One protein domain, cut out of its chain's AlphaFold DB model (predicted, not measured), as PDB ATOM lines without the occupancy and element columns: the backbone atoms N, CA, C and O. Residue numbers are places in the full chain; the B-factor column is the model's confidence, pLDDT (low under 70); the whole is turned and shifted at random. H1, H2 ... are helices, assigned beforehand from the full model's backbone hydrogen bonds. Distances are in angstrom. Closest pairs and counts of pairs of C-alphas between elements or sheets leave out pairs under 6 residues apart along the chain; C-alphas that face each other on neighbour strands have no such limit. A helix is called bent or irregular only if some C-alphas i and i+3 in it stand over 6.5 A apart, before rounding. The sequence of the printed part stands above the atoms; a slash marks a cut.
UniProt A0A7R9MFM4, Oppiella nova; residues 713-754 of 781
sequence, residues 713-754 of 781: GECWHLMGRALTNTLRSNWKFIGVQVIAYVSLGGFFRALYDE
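What this domain is: This is residues 713 to 754 of the 781 residues of a protein of Oppiella nova (UniProt A0A7R9MFM4). Two long helices, H2 and H1, make a wide open L: they meet at one corner near their ends, and each arm reaches away from it with the space between the arms empty. The longer arm is H2, and past its far end two more residues, 753 and 754, trail off. The printed part has 42 residues with two named helices, H1 then H2 along the chain, and no named strand; the class is all helix. The whole is extended, with a radius of gyration of the C-alphas of 16.1 A and spans of 51 by 21 by 6 A.

Where its parts are: Find C-alpha 731 at (14.617, -14.784, -25.635); there H2 begins, and its 22 residues, 731 to 752, run 31.6 A to C-alpha 752 at (-3.762, -40.468, -25.409). Then go to C-alpha 713 at (11.689, -3.902, -2.631), where H1 begins; its residues 713 to 729 run 23.9 A to Ser 729. Neither helix is bent.

How they stand to each other: Look at Asn 730, the one residue of the tight link from H1 to H2. H2 and H1 meet only through their link, and they are near each other, with 6 pairs of C-alphas within 10 A. Follow z down H1, whose N-to-C direction has a z component of -0.94, then x and y along H2, with components of -0.60 and -0.80. In both helices every O i to N i+4 pair is within hydrogen-bond range.

The domain as a whole: The C-alphas of Gly 713 and Glu 754, the two farthest apart, are 51.0 A apart. The printed part has no cut. Read the B-factor column for the model's confidence: the mean pLDDT of the printed part is 71.5, and 15 residues are under 70, among them 747 to 754.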
ATOM      1  N   GLY A 713      11.326  -4.865  -1.574       73.00
ATOM      2  CA  GLY A 713      11.689  -3.902  -2.631       73.00
ATOM      3  C   GLY A 713      12.968  -4.311  -3.372       73.00
ATOM      4  O   GLY A 713      13.050  -4.262  -4.601       73.00
ATOM      5  N   GLU A 714      13.942  -4.860  -2.641       76.69
ATOM      6  CA  GLU A 714      15.162  -5.421  -3.232       76.69
ATOM      7  C   GLU A 714      14.870  -6.696  -4.035       76.69
ATOM      8  O   GLU A 714      15.418  -6.863  -5.123       76.69
ATOM      9  N   CYS A 715      13.949  -7.548  -3.573       76.31
ATOM     10  CA  CYS A 715      13.456  -8.691  -4.344       76.31
ATOM     11  C   CYS A 715      12.764  -8.247  -5.650       76.31
ATOM     12  O   CYS A 715      13.059  -8.791  -6.714       76.31
ATOM     13  N   TRP A 716      11.933  -7.200  -5.609       80.69
ATOM     14  CA  TRP A 716      11.301  -6.612  -6.794       80.69
ATOM     15  C   TRP A 716      12.335  -6.069  -7.793       80.69
ATOM     16  O   TRP A 716      12.255  -6.340  -8.992       80.69
ATOM     17  N   HIS A 717      13.368  -5.369  -7.318       81.06
ATOM     18  CA  HIS A 717      14.464  -4.889  -8.165       81.06
ATOM     19  C   HIS A 717      15.344  -6.017  -8.727       81.06
ATOM     20  O   HIS A 717      15.761  -5.944  -9.886       81.06
ATOM     21  N   LEU A 718      15.594  -7.082  -7.958       80.56
ATOM     22  CA  LEU A 718      16.271  -8.289  -8.443       80.56
ATOM     23  C   LEU A 718      15.443  -9.007  -9.514       80.56
ATOM     24  O   LEU A 718      16.001  -9.386 -10.546       80.56
ATOM     25  N   MET A 719      14.131  -9.147  -9.306       77.38
ATOM     26  CA  MET A 719      13.212  -9.778 -10.253       77.38
ATOM     27  C   MET A 719      13.086  -8.960 -11.543       77.38
ATOM     28  O   MET A 719      13.239  -9.518 -12.625       77.38
ATOM     29  N   GLY A 720      12.930  -7.635 -11.454       79.75
ATOM     30  CA  GLY A 720      12.931  -6.737 -12.615       79.75
ATOM     31  C   GLY A 720      14.233  -6.806 -13.426       79.75
ATOM     32  O   GLY A 720      14.197  -6.897 -14.657       79.75
ATOM     33  N   ARG A 721      15.391  -6.862 -12.749       81.62
ATOM     34  CA  ARG A 721      16.699  -7.080 -13.393       81.62
ATOM     35  C   ARG A 721      16.784  -8.441 -14.084       81.62
ATOM     36  O   ARG A 721      17.248  -8.516 -15.222       81.62
ATOM     37  N   ALA A 722      16.339  -9.505 -13.416       76.06
ATOM     38  CA  ALA A 722      16.351 -10.866 -13.949       76.06
ATOM     39  C   ALA A 722      15.418 -11.018 -15.161       76.06
ATOM     40  O   ALA A 722      15.827 -11.592 -16.170       76.06
ATOM     41  N   LEU A 723      14.214 -10.441 -15.101       75.81
ATOM     42  CA  LEU A 723      13.250 -10.411 -16.201       75.81
ATOM     43  C   LEU A 723      13.818  -9.642 -17.404       75.81
ATOM     44  O   LEU A 723      13.832 -10.169 -18.513       75.81
ATOM     45  N   THR A 724      14.369  -8.443 -17.176       76.56
ATOM     46  CA  THR A 724      14.983  -7.610 -18.228       76.56
ATOM     47  C   THR A 724      16.118  -8.350 -18.937       76.56
ATOM     48  O   THR A 724      16.186  -8.346 -20.165       76.56
ATOM     49  N   ASN A 725      17.000  -9.017 -18.185       73.25
ATOM     50  CA  ASN A 725      18.104  -9.769 -18.780       73.25
ATOM     51  C   ASN A 725      17.600 -11.021 -19.523       73.25
ATOM     52  O   ASN A 725      18.017 -11.292 -20.647       73.25
ATOM     53  N   THR A 726      16.633 -11.740 -18.952       71.81
ATOM     54  CA  THR A 726      16.050 -12.949 -19.560       71.81
ATOM     55  C   THR A 726      15.329 -12.635 -20.877       71.81
ATOM     56  O   THR A 726      15.575 -13.304 -21.878       71.81
ATOM     57  N   LEU A 727      14.529 -11.567 -20.920       73.31
ATOM     58  CA  LEU A 727      13.834 -11.114 -22.131       73.31
ATOM     59  C   LEU A 727      14.777 -10.541 -23.203       73.31
ATOM     60  O   LEU A 727      14.439 -10.579 -24.381       73.31
ATOM     61  N   ARG A 728      15.951 -10.012 -22.830       71.00
ATOM     62  CA  ARG A 728      16.884  -9.376 -23.782       71.00
ATOM     63  C   ARG A 728      17.979 -10.319 -24.287       71.00
ATOM     64  O   ARG A 728      18.257 -10.342 -25.481       71.00
ATOM     65  N   SER A 729      18.595 -11.086 -23.388       62.97
ATOM     66  CA  SER A 729      19.686 -12.020 -23.694       62.97
ATOM     67  C   SER A 729      19.163 -13.407 -24.087       62.97
ATOM     68  O   SER A 729      19.613 -13.983 -25.077       62.97
ATOM     69  N   ASN A 730      18.155 -13.912 -23.368       65.31
ATOM     70  CA  ASN A 730      17.758 -15.322 -23.418       65.31
ATOM     71  C   ASN A 730      16.452 -15.584 -24.192       65.31
ATOM     72  O   ASN A 730      15.960 -16.709 -24.169       65.31
ATOM     73  N   TRP A 731      15.897 -14.610 -24.924       70.50
ATOM     74  CA  TRP A 731      14.617 -14.784 -25.635       70.50
ATOM     75  C   TRP A 731      14.614 -15.970 -26.614       70.50
ATOM     76  O   TRP A 731      13.617 -16.676 -26.730       70.50
ATOM     77  N   LYS A 732      15.754 -16.249 -27.262       72.88
ATOM     78  CA  LYS A 732      15.922 -17.425 -28.133       72.88
ATOM     79  C   LYS A 732      15.820 -18.742 -27.357       72.88
ATOM     80  O   LYS A 732      15.284 -19.713 -27.878       72.88
ATOM     81  N   PHE A 733      16.301 -18.767 -26.113       64.81
ATOM     82  CA  PHE A 733      16.181 -19.919 -25.219       64.81
ATOM     83  C   PHE A 733      14.727 -20.111 -24.767       64.81
ATOM     84  O   PHE A 733      14.238 -21.232 -24.807       64.81
ATOM     85  N   ILE A 734      14.006 -19.022 -24.460       69.31
ATOM     86  CA  ILE A 734      12.553 -19.062 -24.205       69.31
ATOM     87  C   ILE A 734      11.812 -19.623 -25.426       69.31
ATOM     88  O   ILE A 734      10.982 -20.510 -25.273       69.31
ATOM     89  N   GLY A 735      12.144 -19.172 -26.642       74.00
ATOM     90  CA  GLY A 735      11.559 -19.702 -27.879       74.00
ATOM     91  C   GLY A 735      11.771 -21.210 -28.038       74.00
ATOM     92  O   GLY A 735      10.821 -21.935 -28.320       74.00
ATOM     93  N   VAL A 736      12.985 -21.705 -27.774       74.62
ATOM     94  CA  VAL A 736      13.286 -23.149 -27.768       74.62
ATOM     95  C   VAL A 736      12.521 -23.890 -26.663       74.62
ATOM     96  O   VAL A 736      12.017 -24.978 -26.920       74.62
ATOM     97  N   GLN A 737      12.374 -23.314 -25.466       71.19
ATOM     98  CA  GLN A 737      11.566 -23.908 -24.391       71.19
ATOM     99  C   GLN A 737      10.078 -23.977 -24.757       71.19
ATOM    100  O   GLN A 737       9.461 -25.015 -24.555       71.19
ATOM    101  N   VAL A 738       9.505 -22.922 -25.346       76.69
ATOM    102  CA  VAL A 738       8.110 -22.920 -25.822       76.69
ATOM    103  C   VAL A 738       7.911 -23.976 -26.908       76.69
ATOM    104  O   VAL A 738       6.964 -24.750 -26.820       76.69
ATOM    105  N   ILE A 739       8.825 -24.079 -27.880       82.25
ATOM    106  CA  ILE A 739       8.785 -25.136 -28.905       82.25
ATOM    107  C   ILE A 739       8.859 -26.526 -28.256       82.25
ATOM    108  O   ILE A 739       8.069 -27.393 -28.615       82.25
ATOM    109  N   ALA A 740       9.740 -26.728 -27.269       69.44
ATOM    110  CA  ALA A 740       9.873 -27.999 -26.557       69.44
ATOM    111  C   ALA A 740       8.623 -28.361 -25.734       69.44
ATOM    112  O   ALA A 740       8.225 -29.524 -25.721       69.44
ATOM    113  N   TYR A 741       7.970 -27.393 -25.083       74.88
ATOM    114  CA  TYR A 741       6.716 -27.627 -24.358       74.88
ATOM    115  C   TYR A 741       5.540 -27.886 -25.311       74.88
ATOM    116  O   TYR A 741       4.726 -28.765 -25.038       74.88
ATOM    117  N   VAL A 742       5.472 -27.195 -26.454       82.50
ATOM    118  CA  VAL A 742       4.454 -27.444 -27.491       82.50
ATOM    119  C   VAL A 742       4.648 -28.820 -28.135       82.50
ATOM    120  O   VAL A 742       3.673 -29.549 -28.301       82.50
ATOM    121  N   SER A 743       5.884 -29.231 -28.439       73.94
ATOM    122  CA  SER A 743       6.146 -30.568 -28.987       73.94
ATOM    123  C   SER A 743       5.939 -31.677 -27.952       73.94
ATOM    124  O   SER A 743       5.448 -32.743 -28.310       73.94
ATOM    125  N   LEU A 744       6.245 -31.432 -26.672       69.75
ATOM    126  CA  LEU A 744       5.934 -32.356 -25.576       69.75
ATOM    127  C   LEU A 744       4.414 -32.493 -25.365       69.75
ATOM    128  O   LEU A 744       3.922 -33.603 -25.191       69.75
ATOM    129  N   GLY A 745       3.660 -31.393 -25.450       65.31
ATOM    130  CA  GLY A 745       2.195 -31.412 -25.418       65.31
ATOM    131  C   GLY A 745       1.587 -32.156 -26.613       65.31
ATOM    132  O   GLY A 745       0.685 -32.970 -26.434       65.31
ATOM    133  N   GLY A 746       2.127 -31.951 -27.819       72.44
ATOM    134  CA  GLY A 746       1.741 -32.711 -29.014       72.44
ATOM    135  C   GLY A 746       2.062 -34.206 -28.908       72.44
ATOM    136  O   GLY A 746       1.251 -35.034 -29.312       72.44
ATOM    137  N   PHE A 747       3.202 -34.559 -28.307       68.75
ATOM    138  CA  PHE A 747       3.584 -35.944 -28.017       68.75
ATOM    139  C   PHE A 747       2.640 -36.606 -27.003       68.75
ATOM    140  O   PHE A 747       2.178 -37.719 -27.245       68.75
ATOM    141  N   PHE A 748       2.287 -35.919 -25.909       57.41
ATOM    142  CA  PHE A 748       1.293 -36.430 -24.963       57.41
ATOM    143  C   PHE A 748      -0.099 -36.557 -25.590       57.41
ATOM    144  O   PHE A 748      -0.765 -37.559 -25.354       57.41
ATOM    145  N   ARG A 749      -0.523 -35.617 -26.446       63.81
ATOM    146  CA  ARG A 749      -1.777 -35.767 -27.199       63.81
ATOM    147  C   ARG A 749      -1.762 -37.035 -28.065       63.81
ATOM    148  O   ARG A 749      -2.669 -37.854 -27.965       63.81
ATOM    149  N   ALA A 750      -0.705 -37.227 -28.854       68.50
ATOM    150  CA  ALA A 750      -0.552 -38.392 -29.727       68.50
ATOM    151  C   ALA A 750      -0.469 -39.738 -28.973       68.50
ATOM    152  O   ALA A 750      -0.680 -40.783 -29.581       68.50
ATOM    153  N   LEU A 751      -0.177 -39.728 -27.665       65.44
ATOM    154  CA  LEU A 751      -0.192 -40.913 -26.800       65.44
ATOM    155  C   LEU A 751      -1.577 -41.272 -26.236       65.44
ATOM    156  O   LEU A 751      -1.746 -42.403 -25.783       65.44
ATOM    157  N   TYR A 752      -2.537 -40.338 -26.214       55.78
ATOM    158  CA  TYR A 752      -3.762 -40.468 -25.409       55.78
ATOM    159  C   TYR A 752      -5.090 -40.186 -26.147       55.78
ATOM    160  O   TYR A 752      -6.141 -40.320 -25.524       55.78
ATOM    161  N   ASP A 753      -5.087 -39.857 -27.447       53.91
ATOM    162  CA  ASP A 753      -6.322 -39.557 -28.212       53.91
ATOM    163  C   ASP A 753      -7.271 -40.781 -28.422       53.91
ATOM    164  O   ASP A 753      -8.457 -40.579 -28.649       53.91
ATOM    165  N   GLU A 754      -6.825 -42.052 -28.340       50.91
ATOM    166  CA  GLU A 754      -7.692 -43.223 -28.659       50.91
ATOM    167  C   GLU A 754      -8.625 -43.780 -27.549       50.91
ATOM    168  O   GLU A 754      -9.741 -44.189 -27.888       50.91
TER     169      GLU A 754